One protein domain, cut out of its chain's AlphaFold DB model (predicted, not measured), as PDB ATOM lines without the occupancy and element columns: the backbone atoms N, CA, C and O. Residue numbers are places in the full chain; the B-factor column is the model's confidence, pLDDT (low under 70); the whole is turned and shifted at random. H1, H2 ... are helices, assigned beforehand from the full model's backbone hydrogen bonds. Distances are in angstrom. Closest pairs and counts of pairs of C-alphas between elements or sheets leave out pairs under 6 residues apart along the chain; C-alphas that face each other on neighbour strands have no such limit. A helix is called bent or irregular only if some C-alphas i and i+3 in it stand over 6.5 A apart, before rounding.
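Overview. This is residues 67 to 216 of the 452 residues of an uncharacterized protein of Eubacterium coprostanoligenes (UniProt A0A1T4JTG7). Two sets of helices cross: H1, H4, H3 and H5 lie roughly along one direction, and the up-and-back run H6, H7, H8 crosses it, with H6 packed over H4 and H5. The H3 and H4 hairpin is in the middle; H1 and short H2 lie toward one end of the longest axis and H8 toward the other. The printed part has 150 residues with eight named helices, H1 to H8 in chain order, and no named strand: all helix. It is compact, with a radius of gyration of the C-alphas of 15.5 A and spans of 51 by 37 by 27 A.

Arrangement. Begin at the longest helix, H3, residues 88 to 105, and look for its hairpin partner H4, residues 111 to 124. They touch at C-alphas 103 and 114, 5.0 A apart, opposite ways at a shallow tilt of 32 degrees, only just short of steep. With residues 94 to 101 alone, H3 touches H5, residues 136 to 145, the closest C-alphas being 98 and 143, 4.9 A apart. H2, residues 82 to 86, touches H3 only at the corner, C-alphas 84 and 92 being closest at 4.7 A. With residues 112 to 116 alone, H4 touches H1, residues 68 to 79, the same way at a shallow tilt of 9 degrees; C-alphas 75 and 113 are closest, 6.3 A apart. Now find H6, residues 164 to 179: its residues 166 to 173 alone touch H4 at a steep tilt of 62 degrees, C-alphas 122 and 170 being closest at 5.3 A. H6 touches H5 about perpendicular, at 84 degrees, C-alphas 137 and 177 being closest at 5.6 A. H6 forms a hairpin with H7, residues 189 to 199, closest at C-alphas 171 and 199, 5.8 A; H7 forms another with H8, residues 205 to 213, closest at C-alphas 197 and 205, 5.7 A. H3 and H6 are apart. Every O i to N i+4 pair is within hydrogen-bond range in H1, H2, H6 and H7, against 10 of 14 in H3, 8 of 10 in H4, 5 of 6 in H5 and 4 of 5 in H8.

Along the chain. Find C-alpha 88 at (140.028, 230.668, 171.993); H3 runs 27.5 A from there, with a kink of 26 degrees near residue 99. H3 is irregular, C-alphas 89 and 92 being 8.4 A apart, and H4, 20.1 A long, only just so, with 6.7 A between C-alphas 119 and 122. H1 starts at (165.744, 216.391, 168.689) and H8 ends at (159.673, 229.064, 132.830). H6 measures 21.9 A.

Size, cuts and confidence. The C-alphas of Asp 82 and Glu 216 are the two farthest apart, 51.6 A. The printed part has no cut; the links H4 to H5 and H5 to H6 are long. Residues 150 to 153 and 202 to 216 have pLDDT under 70.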
ATOM      1  N   SER A  67     168.334 219.923 170.972       91.75
ATOM      2  CA  SER A  67     168.402 218.544 170.468       91.75
ATOM      3  C   SER A  67     167.033 218.032 169.992       91.75
ATOM      4  O   SER A  67     165.991 218.562 170.373       91.75
ATOM      5  N   ALA A  68     167.003 216.965 169.185       90.62
ATOM      6  CA  ALA A  68     165.744 216.391 168.689       90.62
ATOM      7  C   ALA A  68     164.784 215.972 169.825       90.62
ATOM      8  O   ALA A  68     163.566 216.125 169.711       90.62
ATOM      9  N   GLU A  69     165.322 215.478 170.943       92.31
ATOM     10  CA  GLU A  69     164.533 215.115 172.123       92.31
ATOM     11  C   GLU A  69     163.925 216.350 172.805       92.31
ATOM     12  O   GLU A  69     162.728 216.375 173.098       92.31
ATOM     13  N   GLU A  70     164.719 217.407 172.990       92.81
ATOM     14  CA  GLU A  70     164.253 218.675 173.559       92.81
ATOM     15  C   GLU A  70     163.164 219.310 172.697       92.81
ATOM     16  O   GLU A  70     162.128 219.729 173.217       92.81
ATOM     17  N   GLN A  71     163.364 219.338 171.379       94.38
ATOM     18  CA  GLN A  71     162.370 219.833 170.431       94.38
ATOM     19  C   GLN A  71     161.063 219.038 170.544       94.38
ATOM     20  O   GLN A  71     159.987 219.623 170.676       94.38
ATOM     21  N   ASN A  72     161.136 217.702 170.586       94.50
ATOM     22  CA  ASN A  72     159.956 216.852 170.742       94.50
ATOM     23  C   ASN A  72     159.208 217.127 172.051       94.50
ATOM     24  O   ASN A  72     157.976 217.179 172.059       94.50
ATOM     25  N   ASN A  73     159.931 217.332 173.151       94.94
ATOM     26  CA  ASN A  73     159.333 217.666 174.440       94.94
ATOM     27  C   ASN A  73     158.652 219.040 174.411       94.94
ATOM     28  O   ASN A  73     157.524 219.174 174.894       94.94
ATOM     29  N   LYS A  74     159.271 220.041 173.776       95.88
ATOM     30  CA  LYS A  74     158.673 221.370 173.581       95.88
ATOM     31  C   LYS A  74     157.416 221.313 172.714       95.88
ATOM     32  O   LYS A  74     156.403 221.883 173.105       95.88
ATOM     33  N   ILE A  75     157.445 220.587 171.595       96.19
ATOM     34  CA  ILE A  75     156.289 220.412 170.698       96.19
ATOM     35  C   ILE A  75     155.140 219.716 171.437       96.19
ATOM     36  O   ILE A  75     154.005 220.190 171.408       96.19
ATOM     37  N   LYS A  76     155.420 218.630 172.172       95.31
ATOM     38  CA  LYS A  76     154.407 217.951 172.997       95.31
ATOM     39  C   LYS A  76     153.837 218.874 174.070       95.31
ATOM     40  O   LYS A  76     152.629 218.867 174.289       95.31
ATOM     41  N   SER A  77     154.679 219.654 174.745       94.81
ATOM     42  CA  SER A  77     154.240 220.632 175.748       94.81
ATOM     43  C   SER A  77     153.343 221.705 175.123       94.81
ATOM     44  O   SER A  77     152.266 221.998 175.640       94.81
ATOM     45  N   PHE A  78     153.726 222.212 173.949       95.88
ATOM     46  CA  PHE A  78     152.964 223.186 173.177       95.88
ATOM     47  C   PHE A  78     151.568 222.683 172.801       95.88
ATOM     48  O   PHE A  78     150.582 223.337 173.141       95.88
ATOM     49  N   TYR A  79     151.442 221.502 172.198       95.25
ATOM     50  CA  TYR A  79     150.127 220.944 171.847       95.25
ATOM     51  C   TYR A  79     149.291 220.525 173.065       95.25
ATOM     52  O   TYR A  79     148.064 220.481 172.993       95.25
ATOM     53  N   ASN A  80     149.928 220.278 174.213       93.75
ATOM     54  CA  ASN A  80     149.232 220.018 175.474       93.75
ATOM     55  C   ASN A  80     148.848 221.281 176.255       93.75
ATOM     56  O   ASN A  80     148.169 221.160 177.281       93.75
ATOM     57  N   SER A  81     149.253 222.460 175.788       93.94
ATOM     58  CA  SER A  81     148.977 223.738 176.437       93.94
ATOM     59  C   SER A  81     147.498 224.135 176.367       93.94
ATOM     60  O   SER A  81     146.760 223.719 175.466       93.94
ATOM     61  N   ASP A  82     147.070 224.986 177.302       90.50
ATOM     62  CA  ASP A  82     145.701 225.517 177.335       90.50
ATOM     63  C   ASP A  82     145.401 226.336 176.069       90.50
ATOM     64  O   ASP A  82     144.299 226.263 175.518       90.50
ATOM     65  N   MET A  83     146.418 227.038 175.549       90.06
ATOM     66  CA  MET A  83     146.338 227.796 174.297       90.06
ATOM     67  C   MET A  83     145.890 226.922 173.120       90.06
ATOM     68  O   MET A  83     144.975 227.295 172.379       90.06
ATOM     69  N   MET A  84     146.519 225.756 172.956       93.44
ATOM     70  CA  MET A  84     146.211 224.852 171.849       93.44
ATOM     71  C   MET A  84     144.900 224.104 172.089       93.44
ATOM     72  O   MET A  84     144.068 224.001 171.185       93.44
ATOM     73  N   LYS A  85     144.633 223.660 173.322       90.75
ATOM     74  CA  LYS A  85     143.410 222.914 173.662       90.75
ATOM     75  C   LYS A  85     142.137 223.737 173.482       90.75
ATOM     76  O   LYS A  85     141.221 223.268 172.803       90.75
ATOM     77  N   ASN A  86     142.098 224.963 174.000       86.75
ATOM     78  CA  ASN A  86     140.864 225.754 174.057       86.75
ATOM     79  C   ASN A  86     140.518 226.433 172.723       86.75
ATOM     80  O   ASN A  86     139.348 226.716 172.465       86.75
ATOM     81  N   ASN A  87     141.517 226.677 171.859       86.50
ATOM     82  CA  ASN A  87     141.357 227.366 170.570       86.50
ATOM     83  C   ASN A  87     140.566 228.684 170.669       86.50
ATOM     84  O   ASN A  87     139.796 229.050 169.773       86.50
ATOM     85  N   GLU A  88     140.727 229.407 171.776       85.06
ATOM     86  CA  GLU A  88     140.028 230.668 171.993       85.06
ATOM     87  C   GLU A  88     140.367 231.653 170.880       85.06
ATOM     88  O   GLU A  88     141.515 231.755 170.453       85.06
ATOM     89  N   ARG A  89     139.362 232.372 170.361       84.31
ATOM     90  CA  ARG A  89     139.548 233.346 169.264       84.31
ATOM     91  C   ARG A  89     140.290 232.757 168.041       84.31
ATOM     92  O   ARG A  89     140.939 233.498 167.288       84.31
ATOM     93  N   ASN A  90     140.173 231.439 167.840       88.56
ATOM     94  CA  ASN A  90     140.847 230.644 166.809       88.56
ATOM     95  C   ASN A  90     142.384 230.736 166.866       88.56
ATOM     96  O   ASN A  90     143.045 230.722 165.828       88.56
ATOM     97  N   ILE A  91     142.956 230.934 168.057       89.50
ATOM     98  CA  ILE A  91     144.398 231.139 168.239       89.50
ATOM     99  C   ILE A  91     145.190 229.883 167.887       89.50
ATOM    100  O   ILE A  91     146.169 230.003 167.155       89.50
ATOM    101  N   ALA A  92     144.736 228.699 168.306       92.38
ATOM    102  CA  ALA A  92     145.414 227.444 167.980       92.38
ATOM    103  C   ALA A  92     145.516 227.258 166.460       92.38
ATOM    104  O   ALA A  92     146.607 227.076 165.933       92.38
ATOM    105  N   PHE A  93     144.410 227.475 165.735       92.38
ATOM    106  CA  PHE A  93     144.419 227.426 164.270       92.38
ATOM    107  C   PHE A  93     145.368 228.461 163.641       92.38
ATOM    108  O   PHE A  93     146.036 228.167 162.653       92.38
ATOM    109  N   LYS A  94     145.437 229.688 164.179       91.94
ATOM    110  CA  LYS A  94     146.362 230.714 163.665       91.94
ATOM    111  C   LYS A  94     147.814 230.275 163.814       91.94
ATOM    112  O   LYS A  94     148.574 230.470 162.874       91.94
ATOM    113  N   PHE A  95     148.177 229.697 164.957       93.25
ATOM    114  CA  PHE A  95     149.527 229.187 165.181       93.25
ATOM    115  C   PHE A  95     149.825 227.957 164.322       93.25
ATOM    116  O   PHE A  95     150.879 227.936 163.701       93.25
ATOM    117  N   ASP A  96     148.898 227.003 164.187       94.31
ATOM    118  CA  ASP A  96     149.072 225.855 163.282       94.31
ATOM    119  C   ASP A  96     149.369 226.306 161.844       94.31
ATOM    120  O   ASP A  96     150.316 225.834 161.220       94.31
ATOM    121  N   VAL A  97     148.596 227.267 161.319       93.38
ATOM    122  CA  VAL A  97     148.804 227.797 159.961       93.38
ATOM    123  C   VAL A  97     150.123 228.562 159.846       93.38
ATOM    124  O   VAL A  97     150.799 228.436 158.828       93.38
ATOM    125  N   ALA A  98     150.492 229.340 160.866       91.31
ATOM    126  CA  ALA A  98     151.726 230.121 160.866       91.31
ATOM    127  C   ALA A  98     152.980 229.237 160.917       91.31
ATOM    128  O   ALA A  98     153.951 229.492 160.216       91.31
ATOM    129  N   LEU A  99     152.940 228.179 161.730       92.75
ATOM    130  CA  LEU A  99     154.052 227.249 161.921       92.75
ATOM    131  C   LEU A  99     154.167 226.230 160.782       92.75
ATOM    132  O   LEU A  99     155.197 225.570 160.653       92.75
ATOM    133  N   LEU A 100     153.132 226.092 159.946       92.69
ATOM    134  CA  LEU A 100     153.076 225.074 158.901       92.69
ATOM    135  C   LEU A 100     154.258 225.161 157.934       92.69
ATOM    136  O   LEU A 100     154.837 224.134 157.589       92.69
ATOM    137  N   LEU A 101     154.631 226.365 157.492       88.88
ATOM    138  CA  LEU A 101     155.708 226.512 156.512       88.88
ATOM    139  C   LEU A 101     157.066 226.103 157.093       88.88
ATOM    140  O   LEU A 101     157.835 225.421 156.415       88.88
ATOM    141  N   ASP A 102     157.342 226.479 158.341       89.00
ATOM    142  CA  ASP A 102     158.559 226.067 159.045       89.00
ATOM    143  C   ASP A 102     158.568 224.558 159.304       89.00
ATOM    144  O   ASP A 102     159.577 223.900 159.056       89.00
ATOM    145  N   ALA A 103     157.427 223.989 159.703       90.88
ATOM    146  CA  ALA A 103     157.257 222.552 159.903       90.88
ATOM    147  C   ALA A 103     157.492 221.741 158.621       90.88
ATOM    148  O   ALA A 103     158.085 220.667 158.668       90.88
ATOM    149  N   VAL A 104     157.066 222.261 157.467       89.88
ATOM    150  CA  VAL A 104     157.330 221.638 156.164       89.88
ATOM    151  C   VAL A 104     158.809 221.757 155.790       89.88
ATOM    152  O   VAL A 104     159.424 220.776 155.381       89.88
ATOM    153  N   LYS A 105     159.423 222.932 155.947       86.44
ATOM    154  CA  LYS A 105     160.839 223.132 155.589       86.44
ATOM    155  C   LYS A 105     161.790 222.308 156.455       86.44
ATOM    156  O   LYS A 105     162.781 221.796 155.945       86.44
ATOM    157  N   LYS A 106     161.475 222.160 157.742       86.19
ATOM    158  CA  LYS A 106     162.304 221.466 158.739       86.19
ATOM    159  C   LYS A 106     161.811 220.055 159.058       86.19
ATOM    160  O   LYS A 106     162.195 219.481 160.072       86.19
ATOM    161  N   TYR A 107     160.979 219.463 158.200       82.81
ATOM    162  CA  TYR A 107     160.396 218.141 158.452       82.81
ATOM    163  C   TYR A 107     161.448 217.051 158.690       82.81
ATOM    164  O   TYR A 107     161.284 216.221 159.580       82.81
ATOM    165  N   ASN A 108     162.547 217.081 157.929       81.56
ATOM    166  CA  ASN A 108     163.641 216.117 158.078       81.56
ATOM    167  C   ASN A 108     164.407 216.286 159.402       81.56
ATOM    168  O   ASN A 108     165.063 215.347 159.839       81.56
ATOM    169  N   GLU A 109     164.341 217.465 160.029       83.69
ATOM    170  CA  GLU A 109     164.934 217.728 161.346       83.69
ATOM    171  C   GLU A 109     163.983 217.282 162.461       83.69
ATOM    172  O   GLU A 109     164.408 216.651 163.429       83.69
ATOM    173  N   ASN A 110     162.687 217.582 162.315       85.69
ATOM    174  CA  ASN A 110     161.668 217.205 163.283       85.69
ATOM    175  C   ASN A 110     160.296 216.947 162.622       85.69
ATOM    176  O   ASN A 110     159.547 217.892 162.345       85.69
ATOM    177  N   PRO A 111     159.903 215.674 162.425       90.44
ATOM    178  CA  PRO A 111     158.634 215.340 161.780       90.44
ATOM    179  C   PRO A 111     157.415 215.540 162.694       90.44
ATOM    180  O   PRO A 111     156.274 215.562 162.216       90.44
ATOM    181  N   LEU A 112     157.620 215.677 164.012       93.94
ATOM    182  CA  LEU A 112     156.537 215.707 164.991       93.94
ATOM    183  C   LEU A 112     155.673 216.959 164.844       93.94
ATOM    184  O   LEU A 112     154.451 216.846 164.886       93.94
ATOM    185  N   LEU A 113     156.280 218.131 164.623       94.12
ATOM    186  CA  LEU A 113     155.526 219.382 164.506       94.12
ATOM    187  C   LEU A 113     154.525 219.320 163.347       94.12
ATOM    188  O   LEU A 113     153.339 219.565 163.544       94.12
ATOM    189  N   LEU A 114     154.978 218.926 162.153       94.69
ATOM    190  CA  LEU A 114     154.089 218.806 160.995       94.69
ATOM    191  C   LEU A 114     152.993 217.760 161.228       94.69
ATOM    192  O   LEU A 114     151.841 217.962 160.844       94.69
ATOM    193  N   THR A 115     153.346 216.654 161.880       94.75
ATOM    194  CA  THR A 115     152.406 215.587 162.224       94.75
ATOM    195  C   THR A 115     151.291 216.100 163.138       94.75
ATOM    196  O   THR A 115     150.123 215.800 162.891       94.75
ATOM    197  N   GLU A 116     151.617 216.886 164.166       95.81
ATOM    198  CA  GLU A 116     150.620 217.482 165.063       95.81
ATOM    199  C   GLU A 116     149.780 218.561 164.362       95.81
ATOM    200  O   GLU A 116     148.554 218.526 164.478       95.81
ATOM    201  N   ILE A 117     150.379 219.414 163.521       95.88
ATOM    202  CA  ILE A 117     149.632 220.393 162.710       95.88
ATOM    203  C   ILE A 117     148.592 219.689 161.823       95.88
ATOM    204  O   ILE A 117     147.431 220.104 161.777       95.88
ATOM    205  N   ILE A 118     148.969 218.600 161.136       95.88
ATOM    206  CA  ILE A 118     148.054 217.843 160.263       95.88
ATOM    207  C   ILE A 118     146.901 217.224 161.067       95.88
ATOM    208  O   ILE A 118     145.775 217.153 160.569       95.88
ATOM    209  N   LYS A 119     147.155 216.781 162.304       95.00
ATOM    210  CA  LYS A 119     146.122 216.224 163.191       95.00
ATOM    211  C   LYS A 119     145.161 217.289 163.705       95.00
ATOM    212  O   LYS A 119     143.954 217.043 163.717       95.00
ATOM    213  N   ASP A 120     145.688 218.428 164.149       94.00
ATOM    214  CA  ASP A 120     144.927 219.406 164.928       94.00
ATOM    215  C   ASP A 120     144.177 220.400 164.033       94.00
ATOM    216  O   ASP A 120     142.984 220.653 164.236       94.00
ATOM    217  N   THR A 121     144.802 220.860 162.944       94.44
ATOM    218  CA  THR A 121     144.218 221.850 162.018       94.44
ATOM    219  C   THR A 121     142.784 221.512 161.571       94.44
ATOM    220  O   THR A 121     141.926 222.396 161.638       94.44
ATOM    221  N   PRO A 122     142.433 220.272 161.153       92.75
ATOM    222  CA  PRO A 122     141.070 219.945 160.722       92.75
ATOM    223  C   PRO A 122     140.015 220.103 161.823       92.75
ATOM    224  O   PRO A 122     138.842 220.352 161.526       92.75
ATOM    225  N   VAL A 123     140.422 219.915 163.081       91.44
ATOM    226  CA  VAL A 123     139.575 220.066 164.266       91.44
ATOM    227  C   VAL A 123     139.459 221.548 164.615       91.44
ATOM    228  O   VAL A 123     138.349 222.057 164.781       91.44
ATOM    229  N   LYS A 124     140.588 222.265 164.649       91.25
ATOM    230  CA  LYS A 124     140.671 223.683 165.037       91.25
ATOM    231  C   LYS A 124     140.121 224.649 163.990       91.25
ATOM    232  O   LYS A 124     139.739 225.768 164.330       91.25
ATOM    233  N   ALA A 125     140.024 224.217 162.735       89.56
ATOM    234  CA  ALA A 125     139.418 224.982 161.650       89.56
ATOM    235  C   ALA A 125     137.887 225.089 161.752       89.56
ATOM    236  O   ALA A 125     137.288 225.909 161.052       89.56
ATOM    237  N   LYS A 126     137.233 224.263 162.579       86.44
ATOM    238  CA  LYS A 126     135.770 224.186 162.665       86.44
ATOM    239  C   LYS A 126     135.220 224.995 163.836       86.44
ATOM    240  O   LYS A 126     135.755 224.983 164.938       86.44
ATOM    241  N   ASN A 127     134.098 225.668 163.604       82.19
ATOM    242  CA  ASN A 127     133.311 226.308 164.652       82.19
ATOM    243  C   ASN A 127     132.437 225.282 165.405       82.19
ATOM    244  O   ASN A 127     132.370 224.106 165.043       82.19
ATOM    245  N   LYS A 128     131.683 225.739 166.418       78.12
ATOM    246  CA  LYS A 128     130.741 224.896 167.190       78.12
ATOM    247  C   LYS A 128     129.664 224.201 166.334       78.12
ATOM    248  O   LYS A 128     129.060 223.242 166.793       78.12
ATOM    249  N   LYS A 129     129.419 224.672 165.104       76.19
ATOM    250  CA  LYS A 129     128.477 224.088 164.132       76.19
ATOM    251  C   LYS A 129     129.156 223.117 163.151       76.19
ATOM    252  O   LYS A 129     128.530 222.683 162.192       76.19
ATOM    253  N   GLY A 130     130.443 222.811 163.341       75.81
ATOM    254  CA  GLY A 130     131.214 221.920 162.472       75.81
ATOM    255  C   GLY A 130     131.605 222.520 161.116       75.81
ATOM    256  O   GLY A 130     132.185 221.814 160.290       75.81
ATOM    257  N   GLN A 131     131.312 223.802 160.882       79.50
ATOM    258  CA  GLN A 131     131.656 224.518 159.653       79.50
ATOM    259  C   GLN A 131     133.004 225.218 159.803       79.50
ATOM    260  O   GLN A 131     133.335 225.700 160.888       79.50
ATOM    261  N   THR A 132     133.760 225.325 158.712       81.75
ATOM    262  CA  THR A 132     134.991 226.119 158.699       81.75
ATOM    263  C   THR A 132     134.675 227.579 159.024       81.75
ATOM    264  O   THR A 132     133.741 228.151 158.461       81.75
ATOM    265  N   PHE A 133     135.396 228.190 159.965       80.94
ATOM    266  CA  PHE A 133     135.081 229.560 160.376       80.94
ATOM    267  C   PHE A 133     135.482 230.582 159.294       80.94
ATOM    268  O   PHE A 133     136.515 230.451 158.643       80.94
ATOM    269  N   GLY A 134     134.676 231.636 159.114       76.88
ATOM    270  CA  GLY A 134     134.781 232.541 157.955       76.88
ATOM    271  C   GLY A 134     136.074 233.364 157.848       76.88
ATOM    272  O   GLY A 134     136.404 233.858 156.770       76.88
ATOM    273  N   ASP A 135     136.832 233.494 158.938       84.44
ATOM    274  CA  ASP A 135     138.141 234.156 158.937       84.44
ATOM    275  C   ASP A 135     139.300 233.219 158.556       84.44
ATOM    276  O   ASP A 135     140.421 233.702 158.388       84.44
ATOM    277  N   ALA A 136     139.064 231.915 158.362       88.38
ATOM    278  CA  ALA A 136     140.109 230.955 157.996       88.38
ATOM    279  C   ALA A 136     140.840 231.375 156.712       88.38
ATOM    280  O   ALA A 136     142.066 231.316 156.657       88.38
ATOM    281  N   LYS A 137     140.112 231.917 155.725       89.81
ATOM    282  CA  LYS A 137     140.703 232.463 154.494       89.81
ATOM    283  C   LYS A 137     141.669 233.617 154.762       89.81
ATOM    284  O   LYS A 137     142.756 233.643 154.203       89.81
ATOM    285  N   LYS A 138     141.318 234.541 155.668       88.69
ATOM    286  CA  LYS A 138     142.185 235.677 156.030       88.69
ATOM    287  C   LYS A 138     143.433 235.198 156.759       88.69
ATOM    288  O   LYS A 138     144.507 235.749 156.541       88.69
ATOM    289  N   VAL A 139     143.286 234.195 157.626       89.50
ATOM    290  CA  VAL A 139     144.415 233.577 158.330       89.50
ATOM    291  C   VAL A 139     145.345 232.910 157.319       89.50
ATOM    292  O   VAL A 139     146.519 233.250 157.284       89.50
ATOM    293  N   LEU A 140     144.831 232.067 156.426       91.31
ATOM    294  CA  LEU A 140     145.648 231.393 155.416       91.31
ATOM    295  C   LEU A 140     146.355 232.382 154.472       91.31
ATOM    296  O   LEU A 140     147.546 232.237 154.203       91.31
ATOM    297  N   SER A 141     145.655 233.432 154.028       89.00
ATOM    298  CA  SER A 141     146.245 234.504 153.216       89.00
ATOM    299  C   SER A 141     147.386 235.230 153.927       89.00
ATOM    300  O   SER A 141     148.402 235.511 153.304       89.00
ATOM    301  N   LYS A 142     147.212 235.556 155.212       85.88
ATOM    302  CA  LYS A 142     148.151 236.402 155.957       85.88
ATOM    303  C   LYS A 142     149.314 235.637 156.586       85.88
ATOM    304  O   LYS A 142     150.372 236.221 156.733       85.88
ATOM    305  N   TYR A 143     149.091 234.406 157.036       85.06
ATOM    306  CA  TYR A 143     150.051 233.654 157.854       85.06
ATOM    307  C   TYR A 143     150.801 232.581 157.065       85.06
ATOM    308  O   TYR A 143     151.743 232.007 157.590       85.06
ATOM    309  N   LEU A 144     150.372 232.283 155.835       88.12
ATOM    310  CA  LEU A 144     151.008 231.261 155.008       88.12
ATOM    311  C   LEU A 144     151.292 231.779 153.601       88.12
ATOM    312  O   LEU A 144     152.437 231.798 153.165       88.12
ATOM    313  N   LEU A 145     150.263 232.226 152.876       87.88
ATOM    314  CA  LEU A 145     150.415 232.556 151.455       87.88
ATOM    315  C   LEU A 145     151.275 233.797 151.184       87.88
ATOM    316  O   LEU A 145     151.848 233.879 150.102       87.88
ATOM    317  N   SER A 146     151.391 234.732 152.132       83.19
ATOM    318  CA  SER A 146     152.324 235.863 152.019       83.19
ATOM    319  C   SER A 146     153.790 235.421 151.981       83.19
ATOM    320  O   SER A 146     154.620 236.115 151.399       83.19
ATOM    321  N   ASP A 147     154.093 234.261 152.571       80.00
ATOM    322  CA  ASP A 147     155.462 233.809 152.836       80.00
ATOM    323  C   ASP A 147     155.863 232.622 151.941       80.00
ATOM    324  O   ASP A 147     157.047 232.289 151.812       80.00
ATOM    325  N   VAL A 148     154.891 231.994 151.266       81.25
ATOM    326  CA  VAL A 148     155.122 230.964 150.244       81.25
ATOM    327  C   VAL A 148     155.658 231.622 148.971       81.25
ATOM    328  O   VAL A 148     154.920 232.281 148.236       81.25
ATOM    329  N   LYS A 149     156.944 231.400 148.679       75.06
ATOM    330  CA  LYS A 149     157.587 231.813 147.420       75.06
ATOM    331  C   LYS A 149     157.399 230.753 146.331       75.06
ATOM    332  O   LYS A 149     157.354 229.563 146.641       75.06
ATOM    333  N   SER A 150     157.371 231.179 145.069       59.59
ATOM    334  CA  SER A 150     157.220 230.318 143.883       59.59
ATOM    335  C   SER A 150     158.270 229.201 143.790       59.59
ATOM    336  O   SER A 150     157.946 228.111 143.333       59.59
ATOM    337  N   ASP A 151     159.479 229.449 144.304       53.66
ATOM    338  CA  ASP A 151     160.619 228.518 144.260       53.66
ATOM    339  C   ASP A 151     160.803 227.721 145.564       53.66
ATOM    340  O   ASP A 151     161.847 227.114 145.803       53.66
ATOM    341  N   SER A 152     159.811 227.743 146.459       63.69
ATOM    342  CA  SER A 152     159.906 227.027 147.733       63.69
ATOM    343  C   SER A 152     159.863 225.521 147.482       63.69
ATOM    344  O   SER A 152     158.825 224.986 147.091       63.69
ATOM    345  N   PHE A 153     160.966 224.819 147.747       63.38
ATOM    346  CA  PHE A 153     160.950 223.362 147.818       63.38
ATOM    347  C   PHE A 153     160.154 222.944 149.059       63.38
ATOM    348  O   PHE A 153     160.620 223.075 150.190       63.38
ATOM    349  N   LEU A 154     158.917 222.500 148.846       79.38
ATOM    350  CA  LEU A 154     158.073 221.917 149.884       79.38
ATOM    351  C   LEU A 154     158.171 220.395 149.786       79.38
ATOM    352  O   LEU A 154     158.131 219.840 148.685       79.38
ATOM    353  N   LEU A 155     158.280 219.715 150.930       85.81
ATOM    354  CA  LEU A 155     158.275 218.251 150.977       85.81
ATOM    355  C   LEU A 155     157.003 217.695 150.308       85.81
ATOM    356  O   LEU A 155     155.947 218.330 150.338       85.81
ATOM    357  N   ASN A 156     157.058 216.494 149.735       85.81
ATOM    358  CA  ASN A 156     155.851 215.862 149.204       85.81
ATOM    359  C   ASN A 156     154.931 215.437 150.354       85.81
ATOM    360  O   ASN A 156     155.248 214.498 151.067       85.81
ATOM    361  N   ILE A 157     153.765 216.066 150.513       87.38
ATOM    362  CA  ILE A 157     152.873 215.819 151.658       87.38
ATOM    363  C   ILE A 157     152.491 214.335 151.862       87.38
ATOM    364  O   ILE A 157     152.179 213.922 152.974       87.38
ATOM    365  N   ASN A 158     152.560 213.505 150.813       86.69
ATOM    366  CA  ASN A 158     152.294 212.066 150.908       86.69
ATOM    367  C   ASN A 158     153.421 211.258 151.567       86.69
ATOM    368  O   ASN A 158     153.209 210.089 151.878       86.69
ATOM    369  N   THR A 159     154.607 211.840 151.756       86.38
ATOM    370  CA  THR A 159     155.736 211.201 152.447       86.38
ATOM    371  C   THR A 159     155.693 211.424 153.956       86.38
ATOM    372  O   THR A 159     156.583 210.957 154.659       86.38
ATOM    373  N   VAL A 160     154.690 212.148 154.469       88.25
ATOM    374  CA  VAL A 160     154.516 212.342 155.910       88.25
ATOM    375  C   VAL A 160     154.020 211.047 156.550       88.25
ATOM    376  O   VAL A 160     153.012 210.481 156.124       88.25
ATOM    377  N   GLU A 161     154.700 210.595 157.603       88.19
ATOM    378  CA  GLU A 161     154.396 209.348 158.313       88.19
ATOM    379  C   GLU A 161     153.170 209.490 159.237       88.19
ATOM    380  O   GLU A 161     153.255 209.474 160.464       88.19
ATOM    381  N   ILE A 162     151.982 209.644 158.647       92.50
ATOM    382  CA  ILE A 162     150.717 209.801 159.373       92.50
ATOM    383  C   ILE A 162     149.596 208.961 158.749       92.50
ATOM    384  O   ILE A 162     149.584 208.655 157.557       92.50
ATOM    385  N   LYS A 163     148.592 208.595 159.561       93.75
ATOM    386  CA  LYS A 163     147.387 207.908 159.079       93.75
ATOM    387  C   LYS A 163     146.739 208.694 157.936       93.75
ATOM    388  O   LYS A 163     146.340 209.846 158.106       93.75
ATOM    389  N   LYS A 164     146.533 208.021 156.801       91.75
ATOM    390  CA  LYS A 164     145.976 208.605 155.569       91.75
ATOM    391  C   LYS A 164     144.618 209.289 155.765       91.75
ATOM    392  O   LYS A 164     144.319 210.268 155.095       91.75
ATOM    393  N   THR A 165     143.802 208.814 156.706       93.62
ATOM    394  CA  THR A 165     142.515 209.438 157.053       93.62
ATOM    395  C   THR A 165     142.676 210.843 157.638       93.62
ATOM    396  O   THR A 165     141.912 211.735 157.278       93.62
ATOM    397  N   LEU A 166     143.682 211.052 158.491       93.81
ATOM    398  CA  LEU A 166     143.993 212.351 159.095       93.81
ATOM    399  C   LEU A 166     144.578 213.301 158.050       93.81
ATOM    400  O   LEU A 166     144.113 214.431 157.920       93.81
ATOM    401  N   LEU A 167     145.506 212.801 157.228       94.31
ATOM    402  CA  LEU A 167     146.072 213.559 156.112       94.31
ATOM    403  C   LEU A 167     144.989 214.028 155.126       94.31
ATOM    404  O   LEU A 167     144.933 215.201 154.768       94.31
ATOM    405  N   ASN A 168     144.067 213.143 154.739       93.56
ATOM    406  CA  ASN A 168     142.966 213.499 153.843       93.56
ATOM    407  C   ASN A 168     142.010 214.528 154.469       93.56
ATOM    408  O   ASN A 168     141.480 215.384 153.758       93.56
ATOM    409  N   ALA A 169     141.776 214.463 155.784       94.00
ATOM    410  CA  ALA A 169     140.960 215.454 156.487       94.00
ATOM    411  C   ALA A 169     141.617 216.843 156.462       94.00
ATOM    412  O   ALA A 169     140.933 217.832 156.191       94.00
ATOM    413  N   PHE A 170     142.933 216.902 156.674       95.69
ATOM    414  CA  PHE A 170     143.738 218.117 156.538       95.69
ATOM    415  C   PHE A 170     143.688 218.693 155.129       95.69
ATOM    416  O   PHE A 170     143.277 219.842 154.962       95.69
ATOM    417  N   ILE A 171     144.007 217.881 154.117       94.19
ATOM    418  CA  ILE A 171     143.983 218.302 152.712       94.19
ATOM    419  C   ILE A 171     142.605 218.860 152.355       94.19
ATOM    420  O   ILE A 171     142.504 219.953 151.809       94.19
ATOM    421  N   LYS A 172     141.524 218.170 152.736       93.19
ATOM    422  CA  LYS A 172     140.156 218.621 152.459       93.19
ATOM    423  C   LYS A 172     139.859 219.997 153.061       93.19
ATOM    424  O   LYS A 172     139.286 220.845 152.382       93.19
ATOM    425  N   VAL A 173     140.219 220.224 154.325       92.75
ATOM    426  CA  VAL A 173     139.979 221.513 154.995       92.75
ATOM    427  C   VAL A 173     140.803 222.624 154.347       92.75
ATOM    428  O   VAL A 173     140.240 223.661 154.000       92.75
ATOM    429  N   MET A 174     142.099 222.399 154.132       93.44
ATOM    430  CA  MET A 174     142.997 223.398 153.550       93.44
ATOM    431  C   MET A 174     142.618 223.740 152.108       93.44
ATOM    432  O   MET A 174     142.548 224.919 151.768       93.44
ATOM    433  N   SER A 175     142.283 222.743 151.284       92.81
ATOM    434  CA  SER A 175     141.835 222.954 149.902       92.81
ATOM    435  C   SER A 175     140.517 223.725 149.830       92.81
ATOM    436  O   SER A 175     140.376 224.601 148.978       92.81
ATOM    437  N   ASN A 176     139.573 223.463 150.741       91.06
ATOM    438  CA  ASN A 176     138.320 224.217 150.808       91.06
ATOM    439  C   ASN A 176     138.563 225.692 151.160       91.06
ATOM    440  O   ASN A 176     138.020 226.571 150.500       91.06
ATOM    441  N   VAL A 177     139.407 225.967 152.163       91.12
ATOM    442  CA  VAL A 177     139.757 227.349 152.541       91.12
ATOM    443  C   VAL A 177     140.499 228.053 151.407       91.12
ATOM    444  O   VAL A 177     140.207 229.207 151.103       91.12
ATOM    445  N   LEU A 178     141.438 227.359 150.760       91.56
ATOM    446  CA  LEU A 178     142.229 227.896 149.657       91.56
ATOM    447  C   LEU A 178     141.364 228.241 148.436       91.56
ATOM    448  O   LEU A 178     141.619 229.250 147.784       91.56
ATOM    449  N   ALA A 179     140.321 227.453 148.153       89.19
ATOM    450  CA  ALA A 179     139.398 227.695 147.043       89.19
ATOM    451  C   ALA A 179     138.614 229.015 147.171       89.19
ATOM    452  O   ALA A 179     138.178 229.574 146.165       89.19
ATOM    453  N   GLU A 180     138.451 229.537 148.388       89.25
ATOM    454  CA  GLU A 180     137.774 230.813 148.641       89.25
ATOM    455  C   GLU A 180     138.693 232.039 148.489       89.25
ATOM    456  O   GLU A 180     138.217 233.180 148.524       89.25
ATOM    457  N   ILE A 181     140.008 231.835 148.346       89.38
ATOM    458  CA  ILE A 181     141.002 232.909 148.297       89.38
ATOM    459  C   ILE A 181     141.213 233.355 146.851       89.38
ATOM    460  O   ILE A 181     141.517 232.562 145.963       89.38
ATOM    461  N   LYS A 182     141.094 234.666 146.625       87.56
ATOM    462  CA  LYS A 182     141.426 235.309 145.350       87.56
ATOM    463  C   LYS A 182     142.794 235.999 145.451       87.56
ATOM    464  O   LYS A 182     143.134 236.462 146.540       87.56
ATOM    465  N   PRO A 183     143.549 236.110 144.343       87.69
ATOM    466  CA  PRO A 183     144.790 236.879 144.317       87.69
ATOM    467  C   PRO A 183     144.586 238.335 144.754       87.69
ATOM    468  O   PRO A 183     143.560 238.947 144.444       87.69
ATOM    469  N   SER A 184     145.575 238.894 145.449       86.62
ATOM    470  CA  SER A 184     145.585 240.278 145.936       86.62
ATOM    471  C   SER A 184     147.011 240.831 145.975       86.62
ATOM    472  O   SER A 184     147.969 240.102 145.740       86.62
ATOM    473  N   SER A 185     147.189 242.109 146.329       78.38
ATOM    474  CA  SER A 185     148.526 242.722 146.444       78.38
ATOM    475  C   SER A 185     149.463 241.991 147.417       78.38
ATOM    476  O   SER A 185     150.668 241.973 147.203       78.38
ATOM    477  N   SER A 186     148.919 241.370 148.466       77.56
ATOM    478  CA  SER A 186     149.667 240.590 149.464       77.56
ATOM    479  C   SER A 186     149.686 239.075 149.226       77.56
ATOM    480  O   SER A 186     150.301 238.359 150.010       77.56
ATOM    481  N   VAL A 187     148.974 238.564 148.215       85.94
ATOM    482  CA  VAL A 187     148.852 237.123 147.936       85.94
ATOM    483  C   VAL A 187     148.992 236.904 146.439       85.94
ATOM    484  O   VAL A 187     148.070 237.193 145.670       85.94
ATOM    485  N   SER A 188     150.144 236.373 146.031       88.00
ATOM    486  CA  SER A 188     150.412 236.119 144.620       88.00
ATOM    487  C   SER A 188     149.603 234.916 144.095       88.00
ATOM    488  O   SER A 188     149.359 233.957 144.843       88.00
ATOM    489  N   PRO A 189     149.181 234.924 142.815       86.31
ATOM    490  CA  PRO A 189     148.613 233.746 142.159       86.31
ATOM    491  C   PRO A 189     149.528 232.519 142.250       86.31
ATOM    492  O   PRO A 189     149.047 231.395 142.391       86.31
ATOM    493  N   GLU A 190     150.842 232.733 142.185       86.06
ATOM    494  CA  GLU A 190     151.867 231.699 142.280       86.06
ATOM    495  C   GLU A 190     151.848 231.030 143.656       86.06
ATOM    496  O   GLU A 190     151.811 229.807 143.719       86.06
ATOM    497  N   SER A 191     151.765 231.795 144.748       87.94
ATOM    498  CA  SER A 191     151.690 231.259 146.117       87.94
ATOM    499  C   SER A 191     150.465 230.358 146.315       87.94
ATOM    500  O   SER A 191     150.569 229.290 146.921       87.94
ATOM    501  N   ILE A 192     149.307 230.754 145.764       89.12
ATOM    502  CA  ILE A 192     148.073 229.944 145.792       89.12
ATOM    503  C   ILE A 192     148.282 228.634 145.028       89.12
ATOM    504  O   ILE A 192     147.920 227.564 145.519       89.12
ATOM    505  N   LEU A 193     148.874 228.708 143.832       87.38
ATOM    506  CA  LEU A 193     149.159 227.527 143.022       87.38
ATOM    507  C   LEU A 193     150.155 226.600 143.721       87.38
ATOM    508  O   LEU A 193     149.887 225.405 143.786       87.38
ATOM    509  N   THR A 194     151.251 227.124 144.275       88.12
ATOM    510  CA  THR A 194     152.268 226.344 144.998       88.12
ATOM    511  C   THR A 194     151.647 225.567 146.143       88.12
ATOM    512  O   THR A 194     151.842 224.353 146.234       88.12
ATOM    513  N   LEU A 195     150.827 226.224 146.967       89.62
ATOM    514  CA  LEU A 195     150.156 225.545 148.067       89.62
ATOM    515  C   LEU A 195     149.157 224.492 147.567       89.62
ATOM    516  O   LEU A 195     149.106 223.393 148.114       89.62
ATOM    517  N   LYS A 196     148.399 224.789 146.506       89.56
ATOM    518  CA  LYS A 196     147.468 223.829 145.900       89.56
ATOM    519  C   LYS A 196     148.197 222.580 145.392       89.56
ATOM    520  O   LYS A 196     147.819 221.467 145.737       89.56
ATOM    521  N   CYS A 197     149.288 222.766 144.652       86.75
ATOM    522  CA  CYS A 197     150.101 221.669 144.125       86.75
ATOM    523  C   CYS A 197     150.713 220.823 145.241       86.75
ATOM    524  O   CYS A 197     150.802 219.602 145.110       86.75
ATOM    525  N   TRP A 198     151.132 221.465 146.333       89.88
ATOM    526  CA  TRP A 198     151.640 220.778 147.511       89.88
ATOM    527  C   TRP A 198     150.565 219.902 148.170       89.88
ATOM    528  O   TRP A 198     150.812 218.719 148.403       89.88
ATOM    529  N   LEU A 199     149.355 220.439 148.380       90.50
ATOM    530  CA  LEU A 199     148.213 219.691 148.927       90.50
ATOM    531  C   LEU A 199     147.788 218.516 148.030       90.50
ATOM    532  O   LEU A 199     147.391 217.471 148.540       90.50
ATOM    533  N   ASP A 200     147.933 218.656 146.712       87.50
ATOM    534  CA  ASP A 200     147.642 217.600 145.733       87.50
ATOM    535  C   ASP A 200     148.774 216.555 145.600       87.50
ATOM    536  O   ASP A 200     148.702 215.643 144.767       87.50
ATOM    537  N   GLY A 201     149.824 216.648 146.424       80.38
ATOM    538  CA  GLY A 201     150.914 215.674 146.457       80.38
ATOM    539  C   GLY A 201     151.983 215.874 145.389       80.38
ATOM    540  O   GLY A 201     152.619 214.907 144.972       80.38
ATOM    541  N   GLY A 202     152.149 217.104 144.900       68.75
ATOM    542  CA  GLY A 202     153.144 217.456 143.887       68.75
ATOM    543  C   GLY A 202     152.733 217.137 142.448       68.75
ATOM    544  O   GLY A 202     153.532 217.364 141.541       68.75
ATOM    545  N   LYS A 203     151.494 216.676 142.207       57.69
ATOM    546  CA  LYS A 203     150.980 216.330 140.865       57.69
ATOM    547  C   LYS A 203     151.065 217.485 139.858       57.69
ATOM    548  O   LYS A 203     151.282 217.241 138.677       57.69
ATOM    549  N   ASP A 204     151.004 218.724 140.349       48.12
ATOM    550  CA  ASP A 204     151.030 219.945 139.539       48.12
ATOM    551  C   ASP A 204     152.310 220.799 139.727       48.12
ATOM    552  O   ASP A 204     152.444 221.858 139.109       48.12
ATOM    553  N   MET A 205     153.317 220.347 140.499       47.25
ATOM    554  CA  MET A 205     154.607 221.072 140.626       47.25
ATOM    555  C   MET A 205     155.332 221.195 139.274       47.25
ATOM    556  O   MET A 205     155.974 222.210 138.995       47.25
ATOM    557  N   GLY A 206     155.134 220.226 138.373       42.31
ATOM    558  CA  GLY A 206     155.593 220.303 136.984       42.31
ATOM    559  C   GLY A 206     154.906 221.397 136.150       42.31
ATOM    560  O   GLY A 206     155.419 221.759 135.095       42.31
ATOM    561  N   VAL A 207     153.772 221.952 136.599       42.19
ATOM    562  CA  VAL A 207     153.043 223.058 135.948       42.19
ATOM    563  C   VAL A 207     153.499 224.426 136.481       42.19
ATOM    564  O   VAL A 207     153.505 225.395 135.722       42.19
ATOM    565  N   ILE A 208     153.936 224.514 137.745       43.66
ATOM    566  CA  ILE A 208     154.462 225.751 138.361       43.66
ATOM    567  C   ILE A 208     155.870 226.056 137.869       43.66
ATOM    568  O   ILE A 208     156.117 227.176 137.421       43.66
ATOM    569  N   VAL A 209     156.749 225.045 137.831       42.31
ATOM    570  CA  VAL A 209     158.070 225.174 137.194       42.31
ATOM    571  C   VAL A 209     157.893 225.600 135.736       42.31
ATOM    572  O   VAL A 209     158.601 226.488 135.275       42.31
ATOM    573  N   LYS A 210     156.858 225.085 135.047       37.56
ATOM    574  CA  LYS A 210     156.449 225.509 133.697       37.56
ATOM    575  C   LYS A 210     155.847 226.912 133.614       37.56
ATOM    576  O   LYS A 210     155.862 227.456 132.527       37.56
ATOM    577  N   LYS A 211     155.301 227.521 134.673       36.97
ATOM    578  CA  LYS A 211     154.793 228.913 134.649       36.97
ATOM    579  C   LYS A 211     155.887 229.940 134.935       36.97
ATOM    580  O   LYS A 211     155.913 230.963 134.260       36.97
ATOM    581  N   ALA A 212     156.808 229.628 135.849       37.16
ATOM    582  CA  ALA A 212     158.034 230.401 136.043       37.16
ATOM    583  C   ALA A 212     158.915 230.356 134.782       37.16
ATOM    584  O   ALA A 212     159.401 231.391 134.335       37.16
ATOM    585  N   SER A 213     159.007 229.189 134.132       32.78
ATOM    586  CA  SER A 213     159.673 229.064 132.830       32.78
ATOM    587  C   SER A 213     158.818 229.506 131.637       32.78
ATOM    588  O   SER A 213     159.393 229.874 130.636       32.78
ATOM    589  N   LYS A 214     157.480 229.624 131.701       34.03
ATOM    590  CA  LYS A 214     156.646 230.127 130.572       34.03
ATOM    591  C   LYS A 214     156.708 231.635 130.324       34.03
ATOM    592  O   LYS A 214     156.114 232.088 129.346       34.03
ATOM    593  N   LYS A 215     157.431 232.423 131.132       38.44
ATOM    594  CA  LYS A 215     157.918 233.727 130.642       38.44
ATOM    595  C   LYS A 215     158.979 233.554 129.542       38.44
ATOM    596  O   LYS A 215     159.171 234.464 128.748       38.44
ATOM    597  N   GLU A 216     159.554 232.360 129.417       36.19
ATOM    598  CA  GLU A 216     160.462 231.933 128.358       36.19
ATOM    599  C   GLU A 216     160.047 230.562 127.787       36.19
ATOM    600  O   GLU A 216     160.512 229.509 128.205       36.19
TER     601      GLU A 216